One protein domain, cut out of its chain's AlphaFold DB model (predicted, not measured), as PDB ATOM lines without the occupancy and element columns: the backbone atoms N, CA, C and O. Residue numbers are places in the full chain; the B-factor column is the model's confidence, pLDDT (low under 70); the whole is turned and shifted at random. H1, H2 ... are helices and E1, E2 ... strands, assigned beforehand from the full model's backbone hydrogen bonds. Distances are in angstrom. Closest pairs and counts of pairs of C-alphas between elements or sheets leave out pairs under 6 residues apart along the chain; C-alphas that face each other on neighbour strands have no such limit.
ATOM      1  N   TYR A 297     -58.976  44.806   2.824       50.59
ATOM      2  CA  TYR A 297     -59.805  45.708   3.589       50.59
ATOM      3  C   TYR A 297     -58.892  46.586   4.432       50.59
ATOM      4  O   TYR A 297     -58.350  46.129   5.437       50.59
ATOM      5  N   ASN A 298     -58.694  47.819   3.973       56.81
ATOM      6  CA  ASN A 298     -57.702  48.768   4.473       56.81
ATOM      7  C   ASN A 298     -56.251  48.244   4.397       56.81
ATOM      8  O   ASN A 298     -55.963  47.053   4.493       56.81
ATOM      9  N   ASP A 299     -55.289  49.143   4.205       57.59
ATOM     10  CA  ASP A 299     -53.865  48.779   4.110       57.59
ATOM     11  C   ASP A 299     -53.246  48.367   5.465       57.59
ATOM     12  O   ASP A 299     -52.029  48.219   5.581       57.59
ATOM     13  N   GLU A 300     -54.065  48.151   6.499       68.00
ATOM     14  CA  GLU A 300     -53.608  47.793   7.836       68.00
ATOM     15  C   GLU A 300     -53.226  46.313   7.914       68.00
ATOM     16  O   GLU A 300     -54.056  45.398   7.840       68.00
ATOM     17  N   THR A 301     -51.930  46.071   8.091       80.50
ATOM     18  CA  THR A 301     -51.409  44.764   8.471       80.50
ATOM     19  C   THR A 301     -51.331  44.646   9.989       80.50
ATOM     20  O   THR A 301     -51.081  45.612  10.710       80.50
ATOM     21  N   VAL A 302     -51.539  43.430  10.491       82.00
ATOM     22  CA  VAL A 302     -51.333  43.090  11.901       82.00
ATOM     23  C   VAL A 302     -50.125  42.179  11.977       82.00
ATOM     24  O   VAL A 302     -50.125  41.113  11.372       82.00
ATOM     25  N   THR A 303     -49.087  42.581  12.692       87.12
ATOM     26  CA  THR A 303     -47.913  41.736  12.923       87.12
ATOM     27  C   THR A 303     -47.991  41.114  14.305       87.12
ATOM     28  O   THR A 303     -48.193  41.828  15.287       87.12
ATOM     29  N   CYS A 304     -47.801  39.802  14.381       87.88
ATOM     30  CA  CYS A 304     -47.655  39.077  15.635       87.88
ATOM     31  C   CYS A 304     -46.277  38.424  15.653       87.88
ATOM     32  O   CYS A 304     -45.922  37.708  14.713       87.88
ATOM     33  N   THR A 305     -45.518  38.674  16.712       88.44
ATOM     34  CA  THR A 305     -44.204  38.072  16.932       88.44
ATOM     35  C   THR A 305     -44.294  37.143  18.131       88.44
ATOM     36  O   THR A 305     -44.961  37.451  19.116       88.44
ATOM     37  N   ILE A 306     -43.644  35.993  18.024       89.25
ATOM     38  CA  ILE A 306     -43.571  34.989  19.078       89.25
ATOM     39  C   ILE A 306     -42.124  34.527  19.219       89.25
ATOM     40  O   ILE A 306     -41.412  34.391  18.220       89.25
ATOM     41  N   ASP A 307     -41.738  34.221  20.450       90.38
ATOM     42  CA  ASP A 307     -40.477  33.560  20.752       90.38
ATOM     43  C   ASP A 307     -40.745  32.110  21.157       90.38
ATOM     44  O   ASP A 307     -41.489  31.815  22.093       90.38
ATOM     45  N   PHE A 308     -40.122  31.184  20.441       90.69
ATOM     46  CA  PHE A 308     -40.183  29.757  20.700       90.69
ATOM     47  C   PHE A 308     -38.975  29.300  21.516       90.69
ATOM     48  O   PHE A 308     -37.826  29.538  21.138       90.69
ATOM     49  N   ASP A 309     -39.226  28.539  22.582       91.69
ATOM     50  CA  ASP A 309     -38.175  27.781  23.262       91.69
ATOM     51  C   ASP A 309     -37.817  26.544  22.421       91.69
ATOM     52  O   ASP A 309     -38.458  25.492  22.486       91.69
ATOM     53  N   ILE A 310     -36.772  26.679  21.604       89.88
ATOM     54  CA  ILE A 310     -36.291  25.614  20.716       89.88
ATOM     55  C   ILE A 310     -35.867  24.365  21.500       89.88
ATOM     56  O   ILE A 310     -36.082  23.247  21.033       89.88
ATOM     57  N   GLU A 311     -35.300  24.522  22.697       90.56
ATOM     58  CA  GLU A 311     -34.893  23.386  23.531       90.56
ATOM     59  C   GLU A 311     -36.103  22.691  24.163       90.56
ATOM     60  O   GLU A 311     -36.110  21.467  24.334       90.56
ATOM     61  N   HIS A 312     -37.167  23.433  24.476       92.44
ATOM     62  CA  HIS A 312     -38.459  22.835  24.807       92.44
ATOM     63  C   HIS A 312     -39.018  22.028  23.633       92.44
ATOM     64  O   HIS A 312     -39.332  20.856  23.825       92.44
ATOM     65  N   LEU A 313     -39.075  22.593  22.423       91.94
ATOM     66  CA  LEU A 313     -39.600  21.892  21.242       91.94
ATOM     67  C   LEU A 313     -38.805  20.625  20.903       91.94
ATOM     68  O   LEU A 313     -39.393  19.597  20.559       91.94
ATOM     69  N   LYS A 314     -37.477  20.655  21.056       88.12
ATOM     70  CA  LYS A 314     -36.633  19.459  20.903       88.12
ATOM     71  C   LYS A 314     -37.008  18.366  21.900       88.12
ATOM     72  O   LYS A 314     -37.149  17.216  21.500       88.12
ATOM     73  N   ARG A 315     -37.215  18.717  23.174       91.50
ATOM     74  CA  ARG A 315     -37.656  17.768  24.214       91.50
ATOM     75  C   ARG A 315     -39.095  17.290  23.999       91.50
ATOM     76  O   ARG A 315     -39.401  16.139  24.282       91.50
ATOM     77  N   TYR A 316     -39.970  18.154  23.485       91.44
ATOM     78  CA  TYR A 316     -41.373  17.832  23.217       91.44
ATOM     79  C   TYR A 316     -41.546  16.885  22.019       91.44
ATOM     80  O   TYR A 316     -42.587  16.244  21.879       91.44
ATOM     81  N   ARG A 317     -40.524  16.751  21.164       91.00
ATOM     82  CA  ARG A 317     -40.547  15.881  19.982       91.00
ATOM     83  C   ARG A 317     -40.956  14.444  20.308       91.00
ATOM     84  O   ARG A 317     -41.766  13.880  19.579       91.00
ATOM     85  N   ASP A 318     -40.451  13.873  21.399       89.31
ATOM     86  CA  ASP A 318     -40.761  12.487  21.778       89.31
ATOM     87  C   ASP A 318     -42.242  12.328  22.164       89.31
ATOM     88  O   ASP A 318     -42.914  11.415  21.688       89.31
ATOM     89  N   ILE A 319     -42.797  13.297  22.901       91.12
ATOM     90  CA  ILE A 319     -44.234  13.362  23.226       91.12
ATOM     91  C   ILE A 319     -45.070  13.494  21.943       91.12
ATOM     92  O   ILE A 319     -46.138  12.890  21.799       91.12
ATOM     93  N   PHE A 320     -44.594  14.286  20.980       91.50
ATOM     94  CA  PHE A 320     -45.265  14.416  19.693       91.50
ATOM     95  C   PHE A 320     -45.249  13.102  18.901       91.50
ATOM     96  O   PHE A 320     -46.289  12.726  18.360       91.50
ATOM     97  N   ILE A 321     -44.126  12.370  18.887       89.75
ATOM     98  CA  ILE A 321     -44.022  11.036  18.270       89.75
ATOM     99  C   ILE A 321     -45.043  10.082  18.883       89.75
ATOM    100  O   ILE A 321     -45.762   9.412  18.140       89.75
ATOM    101  N   GLU A 322     -45.155  10.048  20.211       89.62
ATOM    102  CA  GLU A 322     -46.169   9.244  20.903       89.62
ATOM    103  C   GLU A 322     -47.588   9.632  20.462       89.62
ATOM    104  O   GLU A 322     -48.401   8.763  20.153       89.62
ATOM    105  N   THR A 323     -47.868  10.933  20.339       88.38
ATOM    106  CA  THR A 323     -49.187  11.460  19.941       88.38
ATOM    107  C   THR A 323     -49.588  11.055  18.518       88.38
ATOM    108  O   THR A 323     -50.769  10.835  18.244       88.38
ATOM    109  N   ILE A 324     -48.627  10.969  17.595       88.88
ATOM    110  CA  ILE A 324     -48.873  10.622  16.184       88.88
ATOM    111  C   ILE A 324     -48.633   9.139  15.870       88.88
ATOM    112  O   ILE A 324     -48.715   8.745  14.701       88.88
ATOM    113  N   THR A 325     -48.310   8.330  16.880       88.31
ATOM    114  CA  THR A 325     -48.127   6.885  16.747       88.31
ATOM    115  C   THR A 325     -49.416   6.174  17.128       88.31
ATOM    116  O   THR A 325     -49.894   6.268  18.253       88.31
ATOM    117  N   SER A 326     -49.987   5.431  16.183       85.12
ATOM    118  CA  SER A 326     -51.201   4.644  16.401       85.12
ATOM    119  C   SER A 326     -50.935   3.199  16.010       85.12
ATOM    120  O   SER A 326     -50.424   2.939  14.927       85.12
ATOM    121  N   ASN A 327     -51.293   2.246  16.876       81.31
ATOM    122  CA  ASN A 327     -51.047   0.810  16.658       81.31
ATOM    123  C   ASN A 327     -49.572   0.464  16.362       81.31
ATOM    124  O   ASN A 327     -49.293  -0.484  15.634       81.31
ATOM    125  N   GLY A 328     -48.628   1.235  16.913       82.25
ATOM    126  CA  GLY A 328     -47.189   1.056  16.681       82.25
ATOM    127  C   GLY A 328     -46.670   1.637  15.361       82.25
ATOM    128  O   GLY A 328     -45.474   1.545  15.101       82.25
ATOM    129  N   GLU A 329     -47.527   2.263  14.549       81.38
ATOM    130  CA  GLU A 329     -47.131   2.949  13.318       81.38
ATOM    131  C   GLU A 329     -47.112   4.469  13.528       81.38
ATOM    132  O   GLU A 329     -48.130   5.087  13.855       81.38
ATOM    133  N   THR A 330     -45.943   5.079  13.332       85.12
ATOM    134  CA  THR A 330     -45.742   6.530  13.428       85.12
ATOM    135  C   THR A 330     -46.081   7.217  12.109       85.12
ATOM    136  O   THR A 330     -45.646   6.800  11.031       85.12
ATOM    137  N   ASN A 331     -46.815   8.329  12.178       86.00
ATOM    138  CA  ASN A 331     -47.049   9.179  11.012       86.00
ATOM    139  C   ASN A 331     -45.776   9.958  10.626       86.00
ATOM    140  O   ASN A 331     -45.600  11.117  10.999       86.00
ATOM    141  N   ASN A 332     -44.901   9.326   9.843       82.56
ATOM    142  CA  ASN A 332     -43.616   9.905   9.440       82.56
ATOM    143  C   ASN A 332     -43.752  11.244   8.696       82.56
ATOM    144  O   ASN A 332     -42.878  12.089   8.822       82.56
ATOM    145  N   ILE A 333     -44.861  11.483   7.984       83.00
ATOM    146  CA  ILE A 333     -45.101  12.764   7.297       83.00
ATOM    147  C   ILE A 333     -45.287  13.898   8.314       83.00
ATOM    148  O   ILE A 333     -44.727  14.977   8.145       83.00
ATOM    149  N   LEU A 334     -46.065  13.661   9.376       84.81
ATOM    150  CA  LEU A 334     -46.259  14.642  10.448       84.81
ATOM    151  C   LEU A 334     -44.966  14.893  11.232       84.81
ATOM    152  O   LEU A 334     -44.705  16.030  11.617       84.81
ATOM    153  N   LEU A 335     -44.162  13.849  11.448       86.38
ATOM    154  CA  LEU A 335     -42.866  13.971  12.112       86.38
ATOM    155  C   LEU A 335     -41.879  14.800  11.281       86.38
ATOM    156  O   LEU A 335     -41.288  15.743  11.797       86.38
ATOM    157  N   GLU A 336     -41.762  14.512   9.982       82.94
ATOM    158  CA  GLU A 336     -40.936  15.295   9.054       82.94
ATOM    159  C   GLU A 336     -41.387  16.765   9.001       82.94
ATOM    160  O   GLU A 336     -40.552  17.669   8.981       82.94
ATOM    161  N   GLN A 337     -42.701  17.020   9.034       84.19
ATOM    162  CA  GLN A 337     -43.248  18.375   9.129       84.19
ATOM    163  C   GLN A 337     -42.839  19.076  10.431       84.19
ATOM    164  O   GLN A 337     -42.424  20.234  10.392       84.19
ATOM    165  N   TYR A 338     -42.940  18.398  11.574       89.62
ATOM    166  CA  TYR A 338     -42.515  18.939  12.866       89.62
ATOM    167  C   TYR A 338     -41.035  19.313  12.868       89.62
ATOM    168  O   TYR A 338     -40.684  20.439  13.229       89.62
ATOM    169  N   ASP A 339     -40.183  18.407  12.392       85.12
ATOM    170  CA  ASP A 339     -38.737  18.614  12.330       85.12
ATOM    171  C   ASP A 339     -38.374  19.764  11.371       85.12
ATOM    172  O   ASP A 339     -37.502  20.584  11.673       85.12
ATOM    173  N   TYR A 340     -39.091  19.889  10.247       84.44
ATOM    174  CA  TYR A 340     -38.952  21.012   9.317       84.44
ATOM    175  C   TYR A 340     -39.282  22.362   9.972       84.44
ATOM    176  O   TYR A 340     -38.496  23.305   9.857       84.44
ATOM    177  N   TYR A 341     -40.406  22.466  10.686       87.56
ATOM    178  CA  TYR A 341     -40.792  23.716  11.346       87.56
ATOM    179  C   TYR A 341     -39.875  24.062  12.522       87.56
ATOM    180  O   TYR A 341     -39.472  25.217  12.647       87.56
ATOM    181  N   CYS A 342     -39.457  23.079  13.327       86.12
ATOM    182  CA  CYS A 342     -38.470  23.300  14.390       86.12
ATOM    183  C   CYS A 342     -37.155  23.859  13.839       86.12
ATOM    184  O   CYS A 342     -36.540  24.723  14.462       86.12
ATOM    185  N   ARG A 343     -36.738  23.415  12.647       81.06
ATOM    186  CA  ARG A 343     -35.574  23.976  11.960       81.06
ATOM    187  C   ARG A 343     -35.788  25.432  11.552       81.06
ATOM    188  O   ARG A 343     -34.906  26.235  11.833       81.06
ATOM    189  N   ILE A 344     -36.909  25.773  10.907       82.31
ATOM    190  CA  ILE A 344     -37.207  27.173  10.536       82.31
ATOM    191  C   ILE A 344     -37.119  28.066  11.774       82.31
ATOM    192  O   ILE A 344     -36.524  29.139  11.727       82.31
ATOM    193  N   LEU A 345     -37.685  27.609  12.889       85.69
ATOM    194  CA  LEU A 345     -37.634  28.340  14.146       85.69
ATOM    195  C   LEU A 345     -36.201  28.471  14.668       85.69
ATOM    196  O   LEU A 345     -35.783  29.572  15.011       85.69
ATOM    197  N   ALA A 346     -35.415  27.393  14.665       80.00
ATOM    198  CA  ALA A 346     -34.018  27.425  15.097       80.00
ATOM    199  C   ALA A 346     -33.142  28.350  14.232       80.00
ATOM    200  O   ALA A 346     -32.303  29.068  14.770       80.00
ATOM    201  N   GLU A 347     -33.357  28.379  12.912       80.75
ATOM    202  CA  GLU A 347     -32.660  29.283  11.980       80.75
ATOM    203  C   GLU A 347     -32.950  30.764  12.270       80.75
ATOM    204  O   GLU A 347     -32.125  31.619  11.958       80.75
ATOM    205  N   ASN A 348     -34.086  31.064  12.907       79.19
ATOM    206  CA  ASN A 348     -34.472  32.411  13.327       79.19
ATOM    207  C   ASN A 348     -34.297  32.634  14.844       79.19
ATOM    208  O   ASN A 348     -34.949  33.498  15.426       79.19
ATOM    209  N   ASN A 349     -33.421  31.863  15.502       83.06
ATOM    210  CA  ASN A 349     -33.163  31.935  16.949       83.06
ATOM    211  C   ASN A 349     -34.427  31.803  17.820       83.06
ATOM    212  O   ASN A 349     -34.512  32.384  18.897       83.06
ATOM    213  N   GLY A 350     -35.424  31.059  17.346       84.94
ATOM    214  CA  GLY A 350     -36.712  30.891  18.011       84.94
ATOM    215  C   GLY A 350     -37.691  32.042  17.815       84.94
ATOM    216  O   GLY A 350     -38.869  31.837  18.065       84.94
ATOM    217  N   SER A 351     -37.280  33.201  17.304       88.62
ATOM    218  CA  SER A 351     -38.202  34.305  17.022       88.62
ATOM    219  C   SER A 351     -38.866  34.107  15.661       88.62
ATOM    220  O   SER A 351     -38.191  33.930  14.646       88.62
ATOM    221  N   TYR A 352     -40.193  34.197  15.600       88.56
ATOM    222  CA  TYR A 352     -40.926  34.179  14.338       88.56
ATOM    223  C   TYR A 352     -41.985  35.275  14.301       88.56
ATOM    224  O   TYR A 352     -42.672  35.526  15.285       88.56
ATOM    225  N   THR A 353     -42.123  35.937  13.151       87.25
ATOM    226  CA  THR A 353     -43.119  36.996  12.956       87.25
ATOM    227  C   THR A 353     -44.077  36.621  11.838       87.25
ATOM    228  O   THR A 353     -43.674  36.391  10.695       87.25
ATOM    229  N   TRP A 354     -45.365  36.604  12.161       87.44
ATOM    230  CA  TRP A 354     -46.437  36.512  11.184       87.44
ATOM    231  C   TRP A 354     -46.978  37.894  10.870       87.44
ATOM    232  O   TRP A 354     -47.262  38.688  11.763       87.44
ATOM    233  N   THR A 355     -47.172  38.156   9.581       85.44
ATOM    234  CA  THR A 355     -47.906  39.331   9.120       85.44
ATOM    235  C   THR A 355     -49.271  38.881   8.629       85.44
ATOM    236  O   THR A 355     -49.380  38.047   7.732       85.44
ATOM    237  N   TYR A 356     -50.312  39.438   9.221       84.69
ATOM    238  CA  TYR A 356     -51.698  39.248   8.843       84.69
ATOM    239  C   TYR A 356     -52.197  40.470   8.090       84.69
ATOM    240  O   TYR A 356     -51.743  41.591   8.314       84.69
ATOM    241  N   TRP A 357     -53.166  40.258   7.217       81.38
ATOM    242  CA  TRP A 357     -53.893  41.323   6.544       81.38
ATOM    243  C   TRP A 357     -55.387  41.035   6.631       81.38
ATOM    244  O   TRP A 357     -55.807  39.873   6.609       81.38
ATOM    245  N   ARG A 358     -56.198  42.086   6.750       78.44
ATOM    246  CA  ARG A 358     -57.650  41.939   6.816       78.44
ATOM    247  C   ARG A 358     -58.216  41.777   5.411       78.44
ATOM    248  O   ARG A 358     -58.043  42.633   4.546       78.44
ATOM    249  N   HIS A 359     -58.877  40.652   5.173       77.75
ATOM    250  CA  HIS A 359     -59.610  40.412   3.939       77.75
ATOM    251  C   HIS A 359     -60.854  41.304   3.875       77.75
ATOM    252  O   HIS A 359     -61.448  41.608   4.906       77.75
ATOM    253  N   GLN A 360     -61.346  41.607   2.673       71.81
ATOM    254  CA  GLN A 360     -62.644  42.256   2.412       71.81
ATOM    255  C   GLN A 360     -63.856  41.547   3.028       71.81
ATOM    256  O   GLN A 360     -64.925  42.129   3.085       71.81
ATOM    257  N   PHE A 361     -63.701  40.321   3.536       74.38
ATOM    258  CA  PHE A 361     -64.746  39.607   4.281       74.38
ATOM    259  C   PHE A 361     -64.482  39.626   5.796       74.38
ATOM    260  O   PHE A 361     -65.067  38.852   6.538       74.38
ATOM    261  N   GLY A 362     -63.561  40.460   6.274       71.75
ATOM    262  CA  GLY A 362     -63.229  40.632   7.687       71.75
ATOM    263  C   GLY A 362     -62.148  39.708   8.220       71.75
ATOM    264  O   GLY A 362     -61.403  40.108   9.108       71.75
ATOM    265  N   ARG A 363     -62.000  38.505   7.658       78.62
ATOM    266  CA  ARG A 363     -61.042  37.511   8.160       78.62
ATOM    267  C   ARG A 363     -59.594  37.998   8.046       78.62
ATOM    268  O   ARG A 363     -59.194  38.521   7.006       78.62
ATOM    269  N   LEU A 364     -58.799  37.786   9.093       78.56
ATOM    270  CA  LEU A 364     -57.361  38.042   9.067       78.56
ATOM    271  C   LEU A 364     -56.646  36.864   8.407       78.56
ATOM    272  O   LEU A 364     -56.622  35.762   8.950       78.56
ATOM    273  N   ASN A 365     -56.060  37.101   7.239       79.31
ATOM    274  CA  ASN A 365     -55.327  36.099   6.475       79.31
ATOM    275  C   ASN A 365     -53.822  36.277   6.663       79.31
ATOM    276  O   ASN A 365     -53.322  37.398   6.730       79.31
ATOM    277  N   LEU A 366     -53.088  35.166   6.702       80.88
ATOM    278  CA  LEU A 366     -51.628  35.187   6.746       80.88
ATOM    279  C   LEU A 366     -51.040  35.616   5.398       80.88
ATOM    280  O   LEU A 366     -51.368  35.060   4.348       80.88
ATOM    281  N   LEU A 367     -50.150  36.604   5.433       72.62
ATOM    282  CA  LEU A 367     -49.397  37.085   4.282       72.62
ATOM    283  C   LEU A 367     -48.137  36.230   4.126       72.62
ATOM    284  O   LEU A 367     -47.306  36.240   5.024       72.62
ATOM    285  N   GLY A 368     -48.041  35.501   3.005       61.47
ATOM    286  CA  GLY A 368     -46.868  34.755   2.528       61.47
ATOM    287  C   GLY A 368     -45.962  34.161   3.610       61.47
ATOM    288  O   GLY A 368     -45.094  34.855   4.116       61.47
ATOM    289  N   ASN A 369     -46.095  32.867   3.914       60.91
ATOM    290  CA  ASN A 369     -45.139  32.214   4.807       60.91
ATOM    291  C   ASN A 369     -44.989  30.714   4.541       60.91
ATOM    292  O   ASN A 369     -45.973  30.016   4.282       60.91
ATOM    293  N   ASP A 370     -43.745  30.236   4.654       66.00
ATOM    294  CA  ASP A 370     -43.411  28.807   4.712       66.00
ATOM    295  C   ASP A 370     -43.922  28.174   6.022       66.00
ATOM    296  O   ASP A 370     -44.088  26.961   6.069       66.00
ATOM    297  N   PHE A 371     -44.241  28.986   7.044       78.44
ATOM    298  CA  PHE A 371     -44.874  28.596   8.310       78.44
ATOM    299  C   PHE A 371     -46.284  29.195   8.438       78.44
ATOM    300  O   PHE A 371     -46.534  30.124   9.211       78.44
ATOM    301  N   ASN A 372     -47.237  28.657   7.673       83.25
ATOM    302  CA  ASN A 372     -48.632  29.085   7.738       83.25
ATOM    303  C   ASN A 372     -49.427  28.289   8.790       83.25
ATOM    304  O   ASN A 372     -49.846  27.154   8.572       83.25
ATOM    305  N   LEU A 373     -49.707  28.925   9.927       83.19
ATOM    306  CA  LEU A 373     -50.463  28.325  11.025       83.19
ATOM    307  C   LEU A 373     -51.912  27.930  10.678       83.19
ATOM    308  O   LEU A 373     -52.480  27.078  11.369       83.19
ATOM    309  N   HIS A 374     -52.501  28.520   9.631       80.44
ATOM    310  CA  HIS A 374     -53.865  28.223   9.170       80.44
ATOM    311  C   HIS A 374     -53.939  26.927   8.356       80.44
ATOM    312  O   HIS A 374     -54.982  26.282   8.334       80.44
ATOM    313  N   THR A 375     -52.854  26.524   7.691       80.38
ATOM    314  CA  THR A 375     -52.825  25.297   6.869       80.38
ATOM    315  C   THR A 375     -52.240  24.108   7.620       80.38
ATOM    316  O   THR A 375     -52.556  22.959   7.310       80.38
ATOM    317  N   ILE A 376     -51.420  24.367   8.640       84.19
ATOM    318  CA  ILE A 376     -50.824  23.326   9.475       84.19
ATOM    319  C   ILE A 376     -51.915  22.513  10.189       84.19
ATOM    320  O   ILE A 376     -52.877  23.048  10.755       84.19
ATOM    321  N   LYS A 377     -51.744  21.187  10.196       83.88
ATOM    322  CA  LYS A 377     -52.638  20.259  10.903       83.88
ATOM    323  C   LYS A 377     -52.697  20.573  12.396       83.88
ATOM    324  O   LYS A 377     -51.706  20.974  13.002       83.88
ATOM    325  N   ARG A 378     -53.866  20.372  13.007       84.69
ATOM    326  CA  ARG A 378     -54.134  20.797  14.389       84.69
ATOM    327  C   ARG A 378     -53.162  20.183  15.395       84.69
ATOM    328  O   ARG A 378     -52.700  20.889  16.283       84.69
ATOM    329  N   GLU A 379     -52.861  18.899  15.258       87.12
ATOM    330  CA  GLU A 379     -51.971  18.148  16.146       87.12
ATOM    331  C   GLU A 379     -50.546  18.706  16.083       87.12
ATOM    332  O   GLU A 379     -49.935  18.990  17.110       87.12
ATOM    333  N   LEU A 380     -50.061  18.947  14.863       89.69
ATOM    334  CA  LEU A 380     -48.754  19.540  14.609       89.69
ATOM    335  C   LEU A 380     -48.669  20.971  15.150       89.69
ATOM    336  O   LEU A 380     -47.711  21.327  15.830       89.69
ATOM    337  N   ARG A 381     -49.704  21.780  14.907       89.69
ATOM    338  CA  ARG A 381     -49.797  23.138  15.444       89.69
ATOM    339  C   ARG A 381     -49.753  23.145  16.975       89.69
ATOM    340  O   ARG A 381     -49.028  23.953  17.539       89.69
ATOM    341  N   LYS A 382     -50.494  22.253  17.645       88.25
ATOM    342  CA  LYS A 382     -50.474  22.139  19.115       88.25
ATOM    343  C   LYS A 382     -49.084  21.781  19.646       88.25
ATOM    344  O   LYS A 382     -48.690  22.305  20.678       88.25
ATOM    345  N   ALA A 383     -48.352  20.920  18.942       90.94
ATOM    346  CA  ALA A 383     -46.995  20.548  19.327       90.94
ATOM    347  C   ALA A 383     -46.001  21.705  19.140       90.94
ATOM    348  O   ALA A 383     -45.230  22.002  20.048       90.94
ATOM    349  N   LEU A 384     -46.051  22.396  17.995       90.69
ATOM    350  CA  LEU A 384     -45.180  23.545  17.716       90.69
ATOM    351  C   LEU A 384     -45.454  24.719  18.657       90.69
ATOM    352  O   LEU A 384     -44.528  25.400  19.066       90.69
ATOM    353  N   LEU A 385     -46.716  24.939  19.026       90.19
ATOM    354  CA  LEU A 385     -47.131  25.965  19.984       90.19
ATOM    355  C   LEU A 385     -47.152  25.425  21.428       90.19
ATOM    356  O   LEU A 385     -47.866  25.952  22.280       90.19
ATOM    357  N   SER A 386     -46.406  24.360  21.731       88.56
ATOM    358  CA  SER A 386     -46.252  23.913  23.118       88.56
ATOM    359  C   SER A 386     -45.577  25.012  23.955       88.56
ATOM    360  O   SER A 386     -44.762  25.791  23.460       88.56
ATOM    361  N   GLY A 387     -46.004  25.151  25.213       85.06
ATOM    362  CA  GLY A 387     -45.593  26.257  26.091       85.06
ATOM    363  C   GLY A 387     -46.423  27.540  25.953       85.06
ATOM    364  O   GLY A 387     -46.230  28.470  26.730       85.06
ATOM    365  N   HIS A 388     -47.384  27.572  25.030       89.06
ATOM    366  CA  HIS A 388     -48.223  28.733  24.760       89.06
ATOM    367  C   HIS A 388     -49.708  28.493  25.078       89.06
ATOM    368  O   HIS A 388     -50.158  27.353  25.201       89.06
TER     369      HIS A 388
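Overview. This is residues 297 to 388 of the 612 residues of an uncharacterized protein of Thalassotalea sp. HSM 43 (UniProt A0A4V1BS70). A helical hairpin, H1 and H2, with H3 packed on both, makes one end; from it reaches an antiparallel sheet, E1 - E2 - E3. The printed part has 92 residues, three named strands and three named helices in the order E1 H1 H2 E2 E3 H3, class mixed. It is elongated, 50 by 28 by 20 A, and only just loose, with a radius of gyration of the C-alphas of 15.0 A.

Along the chain. Find C-alpha 297 at (-59.805, 45.708, 3.589); E1 runs to 307, 28.6 A, and bends by 56 degrees at 300. Next come H1, 310 to 323, H2, 332 to 347, E2, 351 to 359, E3, 364 to 366, and H3, 378 to 384, ending at (-45.180, 23.545, 17.716).

Arrangement. Find N 304 and O 354, 2.9 A apart, across E1 and E2, and N 357 and O 365, 2.9 A, across hairpin E2 and E3. H3 touches H1, closest C-alphas 383 and 320, 6.4 A. Every O i to N i+4 pair is within hydrogen-bond range in H2 and H3, 8 of 10 in H1.

Size, cuts and confidence. The printed part has no cut; the link E3 to H3 is long; pLDDT is under 70 at 297 to 300 and 368 to 370.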